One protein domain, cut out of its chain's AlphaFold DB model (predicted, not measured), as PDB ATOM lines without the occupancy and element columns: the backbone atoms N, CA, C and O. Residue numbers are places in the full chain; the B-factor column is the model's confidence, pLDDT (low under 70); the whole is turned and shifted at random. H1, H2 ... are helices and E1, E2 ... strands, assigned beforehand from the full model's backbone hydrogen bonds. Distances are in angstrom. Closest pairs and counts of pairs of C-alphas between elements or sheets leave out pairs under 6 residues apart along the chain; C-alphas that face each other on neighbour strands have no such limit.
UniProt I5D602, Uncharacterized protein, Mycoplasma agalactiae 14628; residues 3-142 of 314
ATOM      1  N   ARG A   3      48.638  28.653  -4.907       96.62
ATOM      2  CA  ARG A   3      47.671  29.270  -5.831       96.62
ATOM      3  C   ARG A   3      46.766  30.226  -5.069       96.62
ATOM      4  O   ARG A   3      46.172  29.836  -4.070       96.62
ATOM      5  N   VAL A   4      46.613  31.440  -5.571       97.81
ATOM      6  CA  VAL A   4      45.671  32.435  -5.040       97.81
ATOM      7  C   VAL A   4      44.897  33.067  -6.180       97.81
ATOM      8  O   VAL A   4      45.279  32.950  -7.341       97.81
ATOM      9  N   ALA A   5      43.796  33.718  -5.845       97.88
ATOM     10  CA  ALA A   5      43.049  34.568  -6.747       97.88
ATOM     11  C   ALA A   5      42.687  35.867  -6.031       97.88
ATOM     12  O   ALA A   5      42.481  35.875  -4.812       97.88
ATOM     13  N   ILE A   6      42.630  36.943  -6.806       98.06
ATOM     14  CA  ILE A   6      42.172  38.252  -6.356       98.06
ATOM     15  C   ILE A   6      40.765  38.440  -6.916       98.06
ATOM     16  O   ILE A   6      40.602  38.635  -8.116       98.06
ATOM     17  N   PHE A   7      39.762  38.308  -6.052       97.38
ATOM     18  CA  PHE A   7      38.346  38.459  -6.379       97.38
ATOM     19  C   PHE A   7      37.891  39.894  -6.142       97.38
ATOM     20  O   PHE A   7      38.455  40.591  -5.302       97.38
ATOM     21  N   TYR A   8      36.833  40.310  -6.822       97.12
ATOM     22  CA  TYR A   8      36.169  41.578  -6.573       97.12
ATOM     23  C   TYR A   8      34.911  41.377  -5.722       97.12
ATOM     24  O   TYR A   8      34.062  40.534  -6.027       97.12
ATOM     25  N   ASN A   9      34.783  42.162  -4.657       96.00
ATOM     26  CA  ASN A   9      33.634  42.200  -3.764       96.00
ATOM     27  C   ASN A   9      33.138  43.645  -3.604       96.00
ATOM     28  O   ASN A   9      33.714  44.443  -2.858       96.00
ATOM     29  N   ALA A  10      32.063  43.976  -4.319       92.69
ATOM     30  CA  ALA A  10      31.473  45.308  -4.307       92.69
ATOM     31  C   ALA A  10      30.945  45.701  -2.913       92.69
ATOM     32  O   ALA A  10      30.535  44.857  -2.120       92.69
ATOM     33  N   GLY A  11      30.907  47.006  -2.632       88.56
ATOM     34  CA  GLY A  11      30.273  47.543  -1.419       88.56
ATOM     35  C   GLY A  11      31.124  47.481  -0.146       88.56
ATOM     36  O   GLY A  11      30.597  47.684   0.944       88.56
ATOM     37  N   THR A  12      32.429  47.228  -0.265       93.00
ATOM     38  CA  THR A  12      33.388  47.290   0.850       93.00
ATOM     39  C   THR A  12      34.424  48.391   0.606       93.00
ATOM     40  O   THR A  12      34.663  48.769  -0.539       93.00
ATOM     41  N   GLU A  13      35.058  48.918   1.664       93.81
ATOM     42  CA  GLU A  13      36.166  49.886   1.510       93.81
ATOM     43  C   GLU A  13      37.355  49.268   0.746       93.81
ATOM     44  O   GLU A  13      38.095  49.960   0.045       93.81
ATOM     45  N   PHE A  14      37.519  47.949   0.866       96.81
ATOM     46  CA  PHE A  14      38.607  47.174   0.286       96.81
ATOM     47  C   PHE A  14      38.048  46.090  -0.652       96.81
ATOM     48  O   PHE A  14      37.965  44.923  -0.268       96.81
ATOM     49  N   PRO A  15      37.639  46.450  -1.882       97.19
ATOM     50  CA  PRO A  15      36.876  45.551  -2.741       97.19
ATOM     51  C   PRO A  15      37.678  44.368  -3.293       97.19
ATOM     52  O   PRO A  15      37.083  43.391  -3.739       97.19
ATOM     53  N   TRP A  16      39.012  44.407  -3.274       98.00
ATOM     54  CA  TRP A  16      39.836  43.343  -3.848       98.00
ATOM     55  C   TRP A  16      40.243  42.316  -2.799       98.00
ATOM     56  O   TRP A  16      41.077  42.579  -1.938       98.00
ATOM     57  N   VAL A  17      39.677  41.119  -2.885       98.19
ATOM     58  CA  VAL A  17      39.808  40.049  -1.895       98.19
ATOM     59  C   VAL A  17      40.819  39.007  -2.360       98.19
ATOM     60  O   VAL A  17      40.588  38.286  -3.331       98.19
ATOM     61  N   LEU A  18      41.918  38.862  -1.626       98.44
ATOM     62  CA  LEU A  18      42.934  37.845  -1.871       98.44
ATOM     63  C   LEU A  18      42.612  36.569  -1.084       98.44
ATOM     64  O   LEU A  18      42.585  36.583   0.148       98.44
ATOM     65  N   LYS A  19      42.404  35.447  -1.780       97.56
ATOM     66  CA  LYS A  19      42.191  34.133  -1.144       97.56
ATOM     67  C   LYS A  19      42.516  32.970  -2.077       97.56
ATOM     68  O   LYS A  19      42.685  33.144  -3.283       97.56
ATOM     69  N   HIS A  20      42.576  31.753  -1.545       97.19
ATOM     70  CA  HIS A  20      42.610  30.562  -2.395       97.19
ATOM     71  C   HIS A  20      41.231  30.344  -3.058       97.19
ATOM     72  O   HIS A  20      40.218  30.397  -2.358       97.19
ATOM     73  N   PRO A  21      41.144  30.013  -4.366       94.62
ATOM     74  CA  PRO A  21      39.862  29.903  -5.079       94.62
ATOM     75  C   PRO A  21      38.852  28.921  -4.469       94.62
ATOM     76  O   PRO A  21      37.651  29.089  -4.624       94.62
ATOM     77  N   LYS A  22      39.349  27.884  -3.784       93.62
ATOM     78  CA  LYS A  22      38.538  26.836  -3.140       93.62
ATOM     79  C   LYS A  22      38.402  26.977  -1.617       93.62
ATOM     80  O   LYS A  22      37.856  26.071  -1.000       93.62
ATOM     81  N   LYS A  23      38.970  28.022  -1.000       93.44
ATOM     82  CA  LYS A  23      38.809  28.286   0.440       93.44
ATOM     83  C   LYS A  23      37.869  29.480   0.628       93.44
ATOM     84  O   LYS A  23      37.861  30.417  -0.178       93.44
ATOM     85  N   GLU A  24      37.074  29.423   1.686       92.75
ATOM     86  CA  GLU A  24      36.222  30.536   2.115       92.75
ATOM     87  C   GLU A  24      37.029  31.581   2.887       92.75
ATOM     88  O   GLU A  24      36.848  32.776   2.673       92.75
ATOM     89  N   GLU A  25      37.979  31.121   3.703       95.81
ATOM     90  CA  GLU A  25      38.912  31.950   4.464       95.81
ATOM     91  C   GLU A  25      39.684  32.921   3.555       95.81
ATOM     92  O   GLU A  25      40.302  32.514   2.564       95.81
ATOM     93  N   ILE A  26      39.661  34.204   3.909       97.00
ATOM     94  CA  ILE A  26      40.316  35.296   3.185       97.00
ATOM     95  C   ILE A  26      41.717  35.524   3.761       97.00
ATOM     96  O   ILE A  26      41.915  35.421   4.967       97.00
ATOM     97  N   ILE A  27      42.690  35.851   2.907       97.69
ATOM     98  CA  ILE A  27      44.045  36.245   3.329       97.69
ATOM     99  C   ILE A  27      44.062  37.736   3.673       97.69
ATOM    100  O   ILE A  27      44.522  38.134   4.744       97.69
ATOM    101  N   GLY A  28      43.517  38.562   2.778       97.62
ATOM    102  CA  GLY A  28      43.351  39.992   3.001       97.62
ATOM    103  C   GLY A  28      42.446  40.652   1.965       97.62
ATOM    104  O   GLY A  28      42.073  40.032   0.966       97.62
ATOM    105  N   GLN A  29      42.089  41.907   2.217       98.06
ATOM    106  CA  GLN A  29      41.259  42.738   1.345       98.06
ATOM    107  C   GLN A  29      41.954  44.074   1.085       98.06
ATOM    108  O   GLN A  29      42.426  44.706   2.026       98.06
ATOM    109  N   PHE A  30      41.984  44.515  -0.171       98.12
ATOM    110  CA  PHE A  30      42.809  45.620  -0.656       98.12
ATOM    111  C   PHE A  30      42.005  46.630  -1.485       98.12
ATOM    112  O   PHE A  30      40.911  46.333  -1.969       98.12
ATOM    113  N   ARG A  31      42.562  47.835  -1.671       96.94
ATOM    114  CA  ARG A  31      41.949  48.897  -2.491       96.94
ATOM    115  C   ARG A  31      42.121  48.673  -3.988       96.94
ATOM    116  O   ARG A  31      41.233  49.037  -4.753       96.94
ATOM    117  N   SER A  32      43.220  48.048  -4.400       96.88
ATOM    118  CA  SER A  32      43.489  47.677  -5.791       96.88
ATOM    119  C   SER A  32      44.075  46.265  -5.906       96.88
ATOM    120  O   SER A  32      44.598  45.708  -4.934       96.88
ATOM    121  N   ARG A  33      44.036  45.682  -7.113       96.44
ATOM    122  CA  ARG A  33      44.739  44.419  -7.404       96.44
ATOM    123  C   ARG A  33      46.247  44.562  -7.236       96.44
ATOM    124  O   ARG A  33      46.878  43.658  -6.692       96.44
ATOM    125  N   LYS A  34      46.811  45.698  -7.660       96.31
ATOM    126  CA  LYS A  34      48.232  46.023  -7.499       96.31
ATOM    127  C   LYS A  34      48.660  45.945  -6.035       96.31
ATOM    128  O   LYS A  34      49.634  45.260  -5.735       96.31
ATOM    129  N   ASP A  35      47.882  46.535  -5.126       97.50
ATOM    130  CA  ASP A  35      48.146  46.476  -3.680       97.50
ATOM    131  C   ASP A  35      48.181  45.035  -3.175       97.50
ATOM    132  O   ASP A  35      49.113  44.647  -2.471       97.50
ATOM    133  N   ALA A  36      47.188  44.232  -3.570       97.94
ATOM    134  CA  ALA A  36      47.098  42.829  -3.183       97.94
ATOM    135  C   ALA A  36      48.305  42.024  -3.683       97.94
ATOM    136  O   ALA A  36      48.888  41.247  -2.923       97.94
ATOM    137  N   VAL A  37      48.704  42.219  -4.947       97.62
ATOM    138  CA  VAL A  37      49.869  41.545  -5.532       97.62
ATOM    139  C   VAL A  37      51.143  41.972  -4.822       97.62
ATOM    140  O   VAL A  37      51.878  41.101  -4.364       97.62
ATOM    141  N   PHE A  38      51.399  43.275  -4.689       97.12
ATOM    142  CA  PHE A  38      52.635  43.803  -4.101       97.12
ATOM    143  C   PHE A  38      52.791  43.366  -2.650       97.12
ATOM    144  O   PHE A  38      53.838  42.835  -2.273       97.12
ATOM    145  N   TRP A  39      51.718  43.478  -1.865       97.31
ATOM    146  CA  TRP A  39      51.695  42.967  -0.505       97.31
ATOM    147  C   TRP A  39      51.984  41.464  -0.457       97.31
ATOM    148  O   TRP A  39      52.836  41.022   0.312       97.31
ATOM    149  N   TYR A  40      51.345  40.660  -1.310       97.56
ATOM    150  CA  TYR A  40      51.486  39.205  -1.265       97.56
ATOM    151  C   TYR A  40      52.866  38.703  -1.725       97.56
ATOM    152  O   TYR A  40      53.425  37.777  -1.133       97.56
ATOM    153  N   ILE A  41      53.461  39.313  -2.754       95.88
ATOM    154  CA  ILE A  41      54.786  38.902  -3.246       95.88
ATOM    155  C   ILE A  41      55.918  39.255  -2.273       95.88
ATOM    156  O   ILE A  41      56.991  38.648  -2.353       95.88
ATOM    157  N   SER A  42      55.696  40.176  -1.324       94.75
ATOM    158  CA  SER A  42      56.665  40.482  -0.257       94.75
ATOM    159  C   SER A  42      57.015  39.246   0.586       94.75
ATOM    160  O   SER A  42      58.142  39.107   1.055       94.75
ATOM    161  N   PHE A  43      56.106  38.265   0.673       95.06
ATOM    162  CA  PHE A  43      56.312  37.012   1.403       95.06
ATOM    163  C   PHE A  43      57.241  36.018   0.688       95.06
ATOM    164  O   PHE A  43      57.606  35.002   1.285       95.06
ATOM    165  N   LYS A  44      57.633  36.287  -0.569       95.06
ATOM    166  CA  LYS A  44      58.566  35.455  -1.357       95.06
ATOM    167  C   LYS A  44      58.130  33.986  -1.465       95.06
ATOM    168  O   LYS A  44      58.938  33.067  -1.330       95.06
ATOM    169  N   LEU A  45      56.839  33.760  -1.711       95.19
ATOM    170  CA  LEU A  45      56.257  32.428  -1.891       95.19
ATOM    171  C   LEU A  45      56.016  32.152  -3.375       95.19
ATOM    172  O   LEU A  45      55.283  32.899  -4.022       95.19
ATOM    173  N   GLU A  46      56.571  31.060  -3.914       96.38
ATOM    174  CA  GLU A  46      56.293  30.667  -5.302       96.38
ATOM    175  C   GLU A  46      54.800  30.380  -5.492       96.38
ATOM    176  O   GLU A  46      54.259  29.433  -4.904       96.38
ATOM    177  N   THR A  47      54.138  31.190  -6.318       97.38
ATOM    178  CA  THR A  47      52.676  31.250  -6.377       97.38
ATOM    179  C   THR A  47      52.167  31.557  -7.778       97.38
ATOM    180  O   THR A  47      52.781  32.312  -8.523       97.38
ATOM    181  N   LEU A  48      51.017  30.980  -8.126       97.69
ATOM    182  CA  LEU A  48      50.219  31.389  -9.276       97.69
ATOM    183  C   LEU A  48      49.080  32.271  -8.769       97.69
ATOM    184  O   LEU A  48      48.232  31.801  -8.004       97.69
ATOM    185  N   ILE A  49      49.087  33.532  -9.175       98.06
ATOM    186  CA  ILE A  49      48.102  34.537  -8.788       98.06
ATOM    187  C   ILE A  49      47.125  34.685  -9.948       98.06
ATOM    188  O   ILE A  49      47.527  35.083 -11.034       98.06
ATOM    189  N   LEU A  50      45.855  34.350  -9.743       97.00
ATOM    190  CA  LEU A  50      44.813  34.594 -10.737       97.00
ATOM    191  C   LEU A  50      44.261  36.003 -10.574       97.00
ATOM    192  O   LEU A  50      43.947  36.425  -9.457       97.00
ATOM    193  N   LEU A  51      44.116  36.691 -11.697       96.31
ATOM    194  CA  LEU A  51      43.594  38.042 -11.770       96.31
ATOM    195  C   LEU A  51      42.178  37.976 -12.323       96.31
ATOM    196  O   LEU A  51      41.950  37.432 -13.409       96.31
ATOM    197  N   LEU A  52      41.229  38.487 -11.546       94.69
ATOM    198  CA  LEU A  52      39.843  38.611 -11.960       94.69
ATOM    199  C   LEU A  52      39.497  40.094 -12.132       94.69
ATOM    200  O   LEU A  52      40.169  40.967 -11.575       94.69
ATOM    201  N   ASN A  53      38.474  40.376 -12.934       93.75
ATOM    202  CA  ASN A  53      37.908  41.717 -13.076       93.75
ATOM    203  C   ASN A  53      36.791  41.969 -12.046       93.75
ATOM    204  O   ASN A  53      36.484  41.123 -11.204       93.75
ATOM    205  N   GLU A  54      36.141  43.127 -12.142       94.19
ATOM    206  CA  GLU A  54      35.028  43.519 -11.266       94.19
ATOM    207  C   GLU A  54      33.797  42.602 -11.381       94.19
ATOM    208  O   GLU A  54      32.985  42.507 -10.462       94.19
ATOM    209  N   LYS A  55      33.674  41.871 -12.492       92.88
ATOM    210  CA  LYS A  55      32.639  40.849 -12.707       92.88
ATOM    211  C   LYS A  55      33.063  39.465 -12.207       92.88
ATOM    212  O   LYS A  55      32.327  38.501 -12.395       92.88
ATOM    213  N   ASN A  56      34.227  39.356 -11.563       93.25
ATOM    214  CA  ASN A  56      34.858  38.097 -11.166       93.25
ATOM    215  C   ASN A  56      35.161  37.141 -12.338       93.25
ATOM    216  O   ASN A  56      35.270  35.929 -12.152       93.25
ATOM    217  N   GLU A  57      35.345  37.672 -13.544       92.31
ATOM    218  CA  GLU A  57      35.810  36.906 -14.700       92.31
ATOM    219  C   GLU A  57      37.341  36.889 -14.704       92.31
ATOM    220  O   GLU A  57      37.978  37.913 -14.448       92.31
ATOM    221  N   GLN A  58      37.949  35.736 -14.989       92.62
ATOM    222  CA  GLN A  58      39.406  35.632 -15.050       92.62
ATOM    223  C   GLN A  58      39.935  36.355 -16.293       92.62
ATOM    224  O   GLN A  58      39.679  35.944 -17.425       92.62
ATOM    225  N   VAL A  59      40.730  37.395 -16.072       92.75
ATOM    226  CA  VAL A  59      41.308  38.264 -17.112       92.75
ATOM    227  C   VAL A  59      42.798  38.019 -17.329       92.75
ATOM    228  O   VAL A  59      43.329  38.285 -18.407       92.75
ATOM    229  N   GLY A  60      43.458  37.409 -16.347       94.00
ATOM    230  CA  GLY A  60      44.834  36.973 -16.487       94.00
ATOM    231  C   GLY A  60      45.331  36.183 -15.288       94.00
ATOM    232  O   GLY A  60      44.581  35.787 -14.390       94.00
ATOM    233  N   GLN A  61      46.630  35.937 -15.283       95.56
ATOM    234  CA  GLN A  61      47.345  35.343 -14.168       95.56
ATOM    235  C   GLN A  61      48.802  35.803 -14.158       95.56
ATOM    236  O   GLN A  61      49.362  36.150 -15.193       95.56
ATOM    237  N   ILE A  62      49.429  35.763 -12.986       97.31
ATOM    238  CA  ILE A  62      50.857  36.018 -12.806       97.31
ATOM    239  C   ILE A  62      51.476  34.796 -12.145       97.31
ATOM    240  O   ILE A  62      51.085  34.403 -11.040       97.31
ATOM    241  N   ALA A  63      52.463  34.196 -12.803       97.44
ATOM    242  CA  ALA A  63      53.324  33.210 -12.169       97.44
ATOM    243  C   ALA A  63      54.481  33.932 -11.468       97.44
ATOM    244  O   ALA A  63      55.345  34.520 -12.116       97.44
ATOM    245  N   TYR A  64      54.491  33.882 -10.137       97.50
ATOM    246  CA  TYR A  64      55.569  34.396  -9.303       97.50
ATOM    247  C   TYR A  64      56.469  33.238  -8.879       97.50
ATOM    248  O   TYR A  64      56.095  32.434  -8.023       97.50
ATOM    249  N   ILE A  65      57.632  33.104  -9.512       96.38
ATOM    250  CA  ILE A  65      58.513  31.937  -9.355       96.38
ATOM    251  C   ILE A  65      59.976  32.358  -9.264       96.38
ATOM    252  O   ILE A  65      60.342  33.447  -9.699       96.38
ATOM    253  N   LYS A  66      60.830  31.483  -8.721       94.69
ATOM    254  CA  LYS A  66      62.282  31.650  -8.847       94.69
ATOM    255  C   LYS A  66      62.743  31.223 -10.234       94.69
ATOM    256  O   LYS A  66      62.391  30.117 -10.667       94.69
ATOM    257  N   ASP A  67      63.547  32.073 -10.864       91.56
ATOM    258  CA  ASP A  67      64.182  31.819 -12.158       91.56
ATOM    259  C   ASP A  67      65.653  31.394 -11.957       91.56
ATOM    260  O   ASP A  67      66.456  32.201 -11.466       91.56
ATOM    261  N   PRO A  68      66.022  30.141 -12.290       88.56
ATOM    262  CA  PRO A  68      67.405  29.670 -12.225       88.56
ATOM    263  C   PRO A  68      68.367  30.508 -13.071       88.56
ATOM    264  O   PRO A  68      69.492  30.750 -12.634       88.56
ATOM    265  N   ASP A  69      67.907  31.007 -14.220       87.75
ATOM    266  CA  ASP A  69      68.728  31.772 -15.164       87.75
ATOM    267  C   ASP A  69      68.989  33.200 -14.669       87.75
ATOM    268  O   ASP A  69      69.901  33.885 -15.132       87.75
ATOM    269  N   TYR A  70      68.231  33.637 -13.659       86.12
ATOM    270  CA  TYR A  70      68.386  34.933 -13.014       86.12
ATOM    271  C   TYR A  70      68.825  34.806 -11.551       86.12
ATOM    272  O   TYR A  70      68.232  35.388 -10.641       86.12
ATOM    273  N   ASN A  71      69.892  34.043 -11.295       88.56
ATOM    274  CA  ASN A  71      70.481  33.873  -9.958       88.56
ATOM    275  C   ASN A  71      69.465  33.415  -8.892       88.56
ATOM    276  O   ASN A  71      69.561  33.808  -7.727       88.56
ATOM    277  N   ASN A  72      68.471  32.606  -9.276       89.44
ATOM    278  CA  ASN A  72      67.363  32.177  -8.413       89.44
ATOM    279  C   ASN A  72      66.556  33.332  -7.790       89.44
ATOM    280  O   ASN A  72      65.906  33.151  -6.752       89.44
ATOM    281  N   LYS A  73      66.584  34.521  -8.404       91.12
ATOM    282  CA  LYS A  73      65.725  35.641  -8.022       91.12
ATOM    283  C   LYS A  73      64.288  35.369  -8.455       91.12
ATOM    284  O   LYS A  73      64.018  34.581  -9.360       91.12
ATOM    285  N   PHE A  74      63.358  36.031  -7.778       94.44
ATOM    286  CA  PHE A  74      61.950  35.947  -8.131       94.44
ATOM    287  C   PHE A  74      61.627  36.810  -9.349       94.44
ATOM    288  O   PHE A  74      61.999  37.984  -9.391       94.44
ATOM    289  N   ILE A  75      60.870  36.232 -10.274       95.31
ATOM    290  CA  ILE A  75      60.326  36.883 -11.464       95.31
ATOM    291  C   ILE A  75      58.796  36.809 -11.447       95.31
ATOM    292  O   ILE A  75      58.221  35.952 -10.772       95.31
ATOM    293  N   MET A  76      58.145  37.703 -12.184       97.19
ATOM    294  CA  MET A  76      56.697  37.758 -12.373       97.19
ATOM    295  C   MET A  76      56.392  37.585 -13.855       97.19
ATOM    296  O   MET A  76      56.676  38.476 -14.642       97.19
ATOM    297  N   ILE A  77      55.820  36.443 -14.237       96.56
ATOM    298  CA  ILE A  77      55.452  36.152 -15.627       96.56
ATOM    299  C   ILE A  77      53.946  36.399 -15.777       96.56
ATOM    300  O   ILE A  77      53.161  35.562 -15.312       96.56
ATOM    301  N   PRO A  78      53.517  37.535 -16.359       95.38
ATOM    302  CA  PRO A  78      52.111  37.790 -16.604       95.38
ATOM    303  C   PRO A  78      51.630  37.009 -17.825       95.38
ATOM    304  O   PRO A  78      52.356  36.789 -18.793       95.38
ATOM    305  N   GLN A  79      50.371  36.602 -17.769       93.31
ATOM    306  CA  GLN A  79      49.676  35.910 -18.837       93.31
ATOM    307  C   GLN A  79      48.246  36.449 -18.899       93.31
ATOM    308  O   GLN A  79      47.499  36.330 -17.929       93.31
ATOM    309  N   SER A  80      47.859  37.014 -20.039       91.31
ATOM    310  CA  SER A  80      46.478  37.423 -20.314       91.31
ATOM    311  C   SER A  80      45.570  36.206 -20.555       91.31
ATOM    312  O   SER A  80      46.032  35.097 -20.858       91.31
ATOM    313  N   SER A  81      44.256  36.387 -20.438       83.44
ATOM    314  CA  SER A  81      43.282  35.336 -20.770       83.44
ATOM    315  C   SER A  81      43.152  35.062 -22.278       83.44
ATOM    316  O   SER A  81      42.511  34.085 -22.656       83.44
ATOM    317  N   GLY A  82      43.781  35.861 -23.147       67.56
ATOM    318  CA  GLY A  82      43.778  35.668 -24.600       67.56
ATOM    319  C   GLY A  82      43.923  36.984 -25.366       67.56
ATOM    320  O   GLY A  82      44.022  38.040 -24.752       67.56
ATOM    321  N   LEU A  83      43.925  36.907 -26.700       57.75
ATOM    322  CA  LEU A  83      44.024  38.073 -27.595       57.75
ATOM    323  C   LEU A  83      42.748  38.940 -27.589       57.75
ATOM    324  O   LEU A  83      42.844  40.147 -27.764       57.75
ATOM    325  N   ASP A  84      41.583  38.333 -27.335       54.97
ATOM    326  CA  ASP A  84      40.275  39.016 -27.302       54.97
ATOM    327  C   ASP A  84      39.888  39.521 -25.900       54.97
ATOM    328  O   ASP A  84      38.770  39.986 -25.675       54.97
ATOM    329  N   ALA A  85      40.782  39.377 -24.919       63.09
ATOM    330  CA  ALA A  85      40.519  39.826 -23.563       63.09
ATOM    331  C   ALA A  85      40.680  41.349 -23.460       63.09
ATOM    332  O   ALA A  85      41.595  41.933 -24.035       63.09
ATOM    333  N   ASN A  86      39.836  41.988 -22.643       73.44
ATOM    334  CA  ASN A  86      39.966  43.417 -22.327       73.44
ATOM    335  C   ASN A  86      41.326  43.764 -21.694       73.44
ATOM    336  O   ASN A  86      41.762  44.909 -21.765       73.44
ATOM    337  N   GLU A  87      41.984  42.786 -21.068       84.00
ATOM    338  CA  GLU A  87      43.327  42.928 -20.514       84.00
ATOM    339  C   GLU A  87      44.337  42.168 -21.373       84.00
ATOM    340  O   GLU A  87      44.263  40.949 -21.537       84.00
ATOM    341  N   THR A  88      45.308  42.911 -21.890       90.25
ATOM    342  CA  THR A  88      46.399  42.395 -22.719       90.25
ATOM    343  C   THR A  88      47.626  42.093 -21.866       90.25
ATOM    344  O   THR A  88      47.769  42.577 -20.741       90.25
ATOM    345  N   TYR A  89      48.573  41.332 -22.413       92.12
ATOM    346  CA  TYR A  89      49.872  41.124 -21.779       92.12
ATOM    347  C   TYR A  89      50.553  42.449 -21.388       92.12
ATOM    348  O   TYR A  89      51.070  42.580 -20.279       92.12
ATOM    349  N   SER A  90      50.508  43.451 -22.271       91.62
ATOM    350  CA  SER A  90      51.116  44.763 -22.033       91.62
ATOM    351  C   SER A  90      50.443  45.525 -20.892       91.62
ATOM    352  O   SER A  90      51.151  46.055 -20.042       91.62
ATOM    353  N   SER A  91      49.106  45.529 -20.820       92.94
ATOM    354  CA  SER A  91      48.398  46.208 -19.724       92.94
ATOM    355  C   SER A  91      48.676  45.552 -18.371       92.94
ATOM    356  O   SER A  91      48.804  46.249 -17.373       92.94
ATOM    357  N   LEU A  92      48.833  44.223 -18.333       94.75
ATOM    358  CA  LEU A  92      49.245  43.519 -17.115       94.75
ATOM    359  C   LEU A  92      50.686  43.865 -16.717       94.75
ATOM    360  O   LEU A  92      50.969  44.060 -15.537       94.75
ATOM    361  N   CYS A  93      51.607  43.957 -17.679       95.31
ATOM    362  CA  CYS A  93      52.976  44.384 -17.384       95.31
ATOM    363  C   CYS A  93      53.008  45.804 -16.806       95.31
ATOM    364  O   CYS A  93      53.734  46.055 -15.850       95.31
ATOM    365  N   GLU A  94      52.198  46.710 -17.351       95.12
ATOM    366  CA  GLU A  94      52.085  48.085 -16.871       95.12
ATOM    367  C   GLU A  94      51.458  48.161 -15.470       95.12
ATOM    368  O   GLU A  94      52.052  48.754 -14.570       95.12
ATOM    369  N   GLU A  95      50.311  47.508 -15.242       95.38
ATOM    370  CA  GLU A  95      49.603  47.531 -13.951       95.38
ATOM    371  C   GLU A  95      50.491  47.057 -12.794       95.38
ATOM    372  O   GLU A  95      50.490  47.653 -11.712       95.38
ATOM    373  N   PHE A  96      51.257  45.988 -13.019       96.19
ATOM    374  CA  PHE A  96      52.081  45.355 -11.989       96.19
ATOM    375  C   PHE A  96      53.560  45.746 -12.057       96.19
ATOM    376  O   PHE A  96      54.363  45.146 -11.343       96.19
ATOM    377  N   GLU A  97      53.911  46.742 -12.877       95.75
ATOM    378  CA  GLU A  97      55.272  47.271 -13.021       95.75
ATOM    379  C   GLU A  97      56.294  46.153 -13.295       95.75
ATOM    380  O   GLU A  97      57.261  45.953 -12.557       95.75
ATOM    381  N   ILE A  98      56.052  45.383 -14.357       96.00
ATOM    382  CA  ILE A  98      56.869  44.249 -14.793       96.00
ATOM    383  C   ILE A  98      57.574  44.607 -16.104       96.00
ATOM    384  O   ILE A  98      56.949  45.079 -17.050       96.00
ATOM    385  N   ASP A  99      58.873  44.318 -16.189       94.19
ATOM    386  CA  ASP A  99      59.622  44.352 -17.444       94.19
ATOM    387  C   ASP A  99      59.066  43.281 -18.407       94.19
ATOM    388  O   ASP A  99      59.139  42.085 -18.095       94.19
ATOM    389  N   PRO A 100      58.534  43.670 -19.580       92.94
ATOM    390  CA  PRO A 100      57.848  42.755 -20.488       92.94
ATOM    391  C   PRO A 100      58.778  41.766 -21.210       92.94
ATOM    392  O   PRO A 100      58.300  40.843 -21.856       92.94
ATOM    393  N   LEU A 101      60.102  41.935 -21.150       90.94
ATOM    394  CA  LEU A 101      61.060  40.999 -21.753       90.94
ATOM    395  C   LEU A 101      61.706  40.104 -20.699       90.94
ATOM    396  O   LEU A 101      61.939  38.915 -20.921       90.94
ATOM    397  N   LYS A 102      62.032  40.687 -19.547       90.38
ATOM    398  CA  LYS A 102      62.815  40.029 -18.500       90.38
ATOM    399  C   LYS A 102      61.958  39.451 -17.384       90.38
ATOM    400  O   LYS A 102      62.459  38.630 -16.620       90.38
ATOM    401  N   PHE A 103      60.689  39.849 -17.286       93.94
ATOM    402  CA  PHE A 103      59.757  39.444 -16.226       93.94
ATOM    403  C   PHE A 103      60.183  39.906 -14.826       93.94
ATOM    404  O   PHE A 103      59.715  39.391 -13.807       93.94
ATOM    405  N   TYR A 104      61.117  40.853 -14.744       90.31
ATOM    406  CA  TYR A 104      61.554  41.417 -13.475       90.31
ATOM    407  C   TYR A 104      60.595  42.514 -13.059       90.31
ATOM    408  O   TYR A 104      60.028  43.212 -13.890       90.31
ATOM    409  N   LYS A 105      60.451  42.688 -11.754       90.88
ATOM    410  CA  LYS A 105      59.753  43.846 -11.210       90.88
ATOM    411  C   LYS A 105      60.604  45.075 -11.491       90.88
ATOM    412  O   LYS A 105      61.811  45.033 -11.248       90.88
ATOM    413  N   LEU A 106      59.978  46.128 -11.994       88.88
ATOM    414  CA  LEU A 106      60.621  47.423 -12.184       88.88
ATOM    415  C   LEU A 106      60.955  48.039 -10.823       88.88
ATOM    416  O   LEU A 106      62.032  48.607 -10.657       88.88
ATOM    417  N   ASN A 107      60.093  47.815  -9.829       88.38
ATOM    418  CA  ASN A 107      60.324  48.252  -8.461       88.38
ATOM    419  C   ASN A 107      61.176  47.226  -7.711       88.38
ATOM    420  O   ASN A 107      60.928  46.009  -7.719       88.38
ATOM    421  N   THR A 108      62.174  47.737  -7.006       88.88
ATOM    422  CA  THR A 108      63.026  46.964  -6.111       88.88
ATOM    423  C   THR A 108      62.229  46.401  -4.935       88.88
ATOM    424  O   THR A 108      61.143  46.866  -4.588       88.88
ATOM    425  N   ASP A 109      62.783  45.378  -4.280       88.94
ATOM    426  CA  ASP A 109      62.183  44.826  -3.061       88.94
ATOM    427  C   ASP A 109      62.032  45.898  -1.969       88.94
ATOM    428  O   ASP A 109      60.996  45.947  -1.319       88.94
ATOM    429  N   ALA A 110      63.004  46.805  -1.841       91.94
ATOM    430  CA  ALA A 110      62.963  47.890  -0.864       91.94
ATOM    431  C   ALA A 110      61.860  48.922  -1.159       91.94
ATOM    432  O   ALA A 110      61.191  49.377  -0.235       91.94
ATOM    433  N   GLU A 111      61.646  49.277  -2.429       93.19
ATOM    434  CA  GLU A 111      60.570  50.197  -2.829       93.19
ATOM    435  C   GLU A 111      59.189  49.585  -2.598       93.19
ATOM    436  O   GLU A 111      58.283  50.271  -2.133       93.19
ATOM    437  N   ILE A 112      59.031  48.285  -2.870       92.44
ATOM    438  CA  ILE A 112      57.787  47.563  -2.583       92.44
ATOM    439  C   ILE A 112      57.552  47.480  -1.073       92.44
ATOM    440  O   ILE A 112      56.438  47.730  -0.620       92.44
ATOM    441  N   ASP A 113      58.582  47.181  -0.282       93.38
ATOM    442  CA  ASP A 113      58.465  47.138   1.177       93.38
ATOM    443  C   ASP A 113      58.097  48.514   1.752       93.38
ATOM    444  O   ASP A 113      57.279  48.601   2.668       93.38
ATOM    445  N   GLU A 114      58.654  49.598   1.207       94.62
ATOM    446  CA  GLU A 114      58.290  50.960   1.599       94.62
ATOM    447  C   GLU A 114      56.853  51.299   1.196       94.62
ATOM    448  O   GLU A 114      56.093  51.798   2.022       94.62
ATOM    449  N   TYR A 115      56.441  50.951  -0.026       92.75
ATOM    450  CA  TYR A 115      55.060  51.096  -0.489       92.75
ATOM    451  C   TYR A 115      54.070  50.388   0.447       92.75
ATOM    452  O   TYR A 115      53.074  50.976   0.869       92.75
ATOM    453  N   ILE A 116      54.377  49.144   0.833       93.81
ATOM    454  CA  ILE A 116      53.512  48.316   1.677       93.81
ATOM    455  C   ILE A 116      53.295  48.924   3.066       93.81
ATOM    456  O   ILE A 116      52.195  48.805   3.604       93.81
ATOM    457  N   LYS A 117      54.292  49.601   3.650       93.81
ATOM    458  CA  LYS A 117      54.147  50.237   4.976       93.81
ATOM    459  C   LYS A 117      53.034  51.282   5.017       93.81
ATOM    460  O   LYS A 117      52.442  51.493   6.074       93.81
ATOM    461  N   HIS A 118      52.754  51.922   3.884       93.00
ATOM    462  CA  HIS A 118      51.739  52.970   3.766       93.00
ATOM    463  C   HIS A 118      50.393  52.441   3.249       93.00
ATOM    464  O   HIS A 118      49.427  53.203   3.156       93.00
ATOM    465  N   LEU A 119      50.295  51.142   2.934       93.81
ATOM    466  CA  LEU A 119      49.051  50.527   2.481       93.81
ATOM    467  C   LEU A 119      48.030  50.433   3.615       93.81
ATOM    468  O   LEU A 119      48.303  49.926   4.702       93.81
ATOM    469  N   LYS A 120      46.798  50.842   3.313       94.31
ATOM    470  CA  LYS A 120      45.622  50.539   4.133       94.31
ATOM    471  C   LYS A 120      44.914  49.337   3.523       94.31
ATOM    472  O   LYS A 120      44.531  49.391   2.356       94.31
ATOM    473  N   PHE A 121      44.761  48.273   4.299       96.25
ATOM    474  CA  PHE A 121      44.128  47.032   3.868       96.25
ATOM    475  C   PHE A 121      43.625  46.251   5.088       96.25
ATOM    476  O   PHE A 121      44.049  46.507   6.217       96.25
ATOM    477  N   SER A 122      42.723  45.298   4.866       96.12
ATOM    478  CA  SER A 122      42.284  44.363   5.905       96.12
ATOM    479  C   SER A 122      43.113  43.085   5.826       96.12
ATOM    480  O   SER A 122      43.173  42.454   4.771       96.12
ATOM    481  N   TYR A 123      43.756  42.700   6.927       94.75
ATOM    482  CA  TYR A 123      44.559  41.481   7.033       94.75
ATOM    483  C   TYR A 123      43.809  40.430   7.851       94.75
ATOM    484  O   TYR A 123      43.345  40.724   8.951       94.75
ATOM    485  N   SER A 124      43.684  39.213   7.321       95.75
ATOM    486  CA  SER A 124      42.856  38.164   7.931       95.75
ATOM    487  C   SER A 124      43.613  36.865   8.205       95.75
ATOM    488  O   SER A 124      43.374  36.253   9.241       95.75
ATOM    489  N   ALA A 125      44.541  36.454   7.335       95.56
ATOM    490  CA  ALA A 125      45.312  35.225   7.526       95.56
ATOM    491  C   ALA A 125      46.747  35.348   6.995       95.56
ATOM    492  O   ALA A 125      46.992  36.029   6.000       95.56
ATOM    493  N   ASP A 126      47.690  34.645   7.632       95.00
ATOM    494  CA  ASP A 126      49.104  34.638   7.234       95.00
ATOM    495  C   ASP A 126      49.338  33.790   5.974       95.00
ATOM    496  O   ASP A 126      49.149  32.568   6.017       95.00
ATOM    497  N   PRO A 127      49.827  34.380   4.862       94.88
ATOM    498  CA  PRO A 127      50.170  33.653   3.645       94.88
ATOM    499  C   PRO A 127      51.065  32.428   3.850       94.88
ATOM    500  O   PRO A 127      50.971  31.475   3.076       94.88
ATOM    501  N   LYS A 128      51.949  32.429   4.857       93.06
ATOM    502  CA  LYS A 128      52.894  31.324   5.084       93.06
ATOM    503  C   LYS A 128      52.226  30.085   5.677       93.06
ATOM    504  O   LYS A 128      52.637  28.973   5.345       93.06
ATOM    505  N   THR A 129      51.207  30.258   6.516       93.94
ATOM    506  CA  THR A 129      50.508  29.162   7.215       93.94
ATOM    507  C   THR A 129      49.142  28.837   6.606       93.94
ATOM    508  O   THR A 129      48.615  27.750   6.823       93.94
ATOM    509  N   TYR A 130      48.600  29.730   5.777       93.94
ATOM    510  CA  TYR A 130      47.274  29.610   5.170       93.94
ATOM    511  C   TYR A 130      47.093  28.393   4.237       93.94
ATOM    512  O   TYR A 130      45.985  27.857   4.102       93.94
ATOM    513  N   PHE A 131      48.160  27.953   3.557       92.12
ATOM    514  CA  PHE A 131      48.069  26.913   2.525       92.12
ATOM    515  C   PHE A 131      48.366  25.513   3.048       92.12
ATOM    516  O   PHE A 131      49.514  25.163   3.319       92.12
ATOM    517  N   GLU A 132      47.347  24.666   3.006       91.38
ATOM    518  CA  GLU A 132      47.489  23.226   3.191       91.38
ATOM    519  C   GLU A 132      48.122  22.565   1.954       91.38
ATOM    520  O   GLU A 132      47.901  22.996   0.818       91.38
ATOM    521  N   SER A 133      48.868  21.476   2.158       89.75
ATOM    522  CA  SER A 133      49.590  20.762   1.089       89.75
ATOM    523  C   SER A 133      48.677  20.284  -0.048       89.75
ATOM    524  O   SER A 133      49.076  20.305  -1.210       89.75
ATOM    525  N   ARG A 134      47.419  19.932   0.257       89.81
ATOM    526  CA  ARG A 134      46.422  19.490  -0.737       89.81
ATOM    527  C   ARG A 134      46.051  20.549  -1.782       89.81
ATOM    528  O   ARG A 134      45.458  20.212  -2.802       89.81
ATOM    529  N   TYR A 135      46.343  21.822  -1.516       88.12
ATOM    530  CA  TYR A 135      46.034  22.940  -2.411       88.12
ATOM    531  C   TYR A 135      47.231  23.397  -3.245       88.12
ATOM    532  O   TYR A 135      47.121  24.342  -4.028       88.12
ATOM    533  N   GLU A 136      48.382  22.744  -3.096       91.69
ATOM    534  CA  GLU A 136      49.540  23.046  -3.919       91.69
ATOM    535  C   GLU A 136      49.350  22.556  -5.353       91.69
ATOM    536  O   GLU A 136      48.783  21.498  -5.618       91.69
ATOM    537  N   ILE A 137      49.864  23.338  -6.297       93.19
ATOM    538  CA  ILE A 137      49.880  22.994  -7.715       93.19
ATOM    539  C   ILE A 137      51.308  22.671  -8.164       93.19
ATOM    540  O   ILE A 137      52.294  23.134  -7.575       93.19
ATOM    541  N   LYS A 138      51.426  21.878  -9.233       93.62
ATOM    542  CA  LYS A 138      52.713  21.562  -9.861       93.62
ATOM    543  C   LYS A 138      53.306  22.825 -10.499       93.62
ATOM    544  O   LYS A 138      52.614  23.520 -11.239       93.62
ATOM    545  N   LYS A 139      54.586  23.097 -10.222       92.62
ATOM    546  CA  LYS A 139      55.361  24.147 -10.903       92.62
ATOM    547  C   LYS A 139      55.612  23.733 -12.357       92.62
ATOM    548  O   LYS A 139      55.945  22.573 -12.604       92.62
ATOM    549  N   ARG A 140      55.430  24.665 -13.288       91.88
ATOM    550  CA  ARG A 140      55.687  24.488 -14.724       91.88
ATOM    551  C   ARG A 140      56.972  25.206 -15.136       91.88
ATOM    552  O   ARG A 140      57.537  25.946 -14.324       91.88
ATOM    553  N   SER A 141      57.448  24.965 -16.357       90.00
ATOM    554  CA  SER A 141      58.553  25.753 -16.913       90.00
ATOM    555  C   SER A 141      58.114  27.197 -17.184       90.00
ATOM    556  O   SER A 141      56.921  27.501 -17.232       90.00
ATOM    557  N   LYS A 142      59.084  28.097 -17.356       89.88
ATOM    558  CA  LYS A 142      58.844  29.513 -17.666       89.88
ATOM    559  C   LYS A 142      58.036  29.679 -18.957       89.88
ATOM    560  O   LYS A 142      57.076  30.441 -18.999       89.88
TER     561      LYS A 142
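AT A GLANCE: This is residues 3 to 142 of the 314 residues of an uncharacterized protein of Mycoplasma agalactiae 14628 (UniProt I5D602). A strongly twisted sheet of six strands, E3 E2 E1 E4 E5 E6, curls round the helix H1, while the short helix H2 covers the E6 end on the same face. H3 packs on H1 away from the sheet, and from it residues 118 to 142 wrap past the edge strand E3 to the sheet's other face. The 140 printed residues hold six strands and three helices, in the order E1 E2 E3 H1 E4 E5 E6 H2 H3; the sheet is mixed. The class is mixed, helices and strands, with 64 residues, under half, in named elements. The whole is compact, with a radius of gyration of the C-alphas of 14.4 A and spans of 41 by 36 by 34 A.

IN THESE COORDINATES: The longest strand is E5, residues 58 to 67, 25.2 A from first to last C-alpha; E6, residues 73 to 80, measures 22.9 A. E4 is residues 47 to 52, 15.8 A, and E1 residues 3 to 8, 16.9 A, beginning at C-alpha 3 (47.671, 29.270, -5.831). E2 is residues 16 to 19 and E3 residues 26 to 30. H1 is residues 33 to 41, 12.2 A; H2 is residues 89 to 95; H3 is residues 109 to 117, 12.6 A, ending at C-alpha 117 (54.147, 50.237, 4.976).

HOW THE PARTS SIT: E1 and E4 are parallel, with N 50 and O 4 2.8 A apart, within hydrogen-bond range. E1 E2 E3 and E4 E5 E6 are meanders, each strand the antiparallel neighbour of the one before; their pairs are hairpins. Within range are N 7 and O 17 at 2.8 A, N 18 and O 28 at 2.8 A, N 62 and O 49 at 2.8 A, and N 77 and O 63 at 2.9 A. E3, H1 and E4 form a split strand-helix-strand unit, two strands running the same way with E2 and E1 between them, and a right-handed crossover. H1 and E3 come closest at the C-alphas of Ala 36 and Phe 30, 5.7 A. H2 lies over E6 at a height of 8.3 A over the sheet, slantwise at 53 degrees on the local plane; its closest C-alphas to E6 are those of Tyr 89 and Ser 80, 5.2 A. H1 and H3 touch, closest at the C-alphas of Trp 39 and Ile 116, 6.1 A, at a steep tilt of 62 degrees, opposite ways. H3 is not on the sheet and is apart from H2. In H1, H2 and H3 every O i to N i+4 pair is within hydrogen-bond range.

THE WHOLE: The two C-alphas farthest apart, those of Gly 11 and Asp 69, are 43.8 A apart. The printed part has no cut, and its one long link is H2 to H3, 13 residues. Residues 28 to 29 of E3 pair antiparallel with residues 122 to 123. Mean pLDDT of the printed part is 93.0; residues 82 to 85 are under 70.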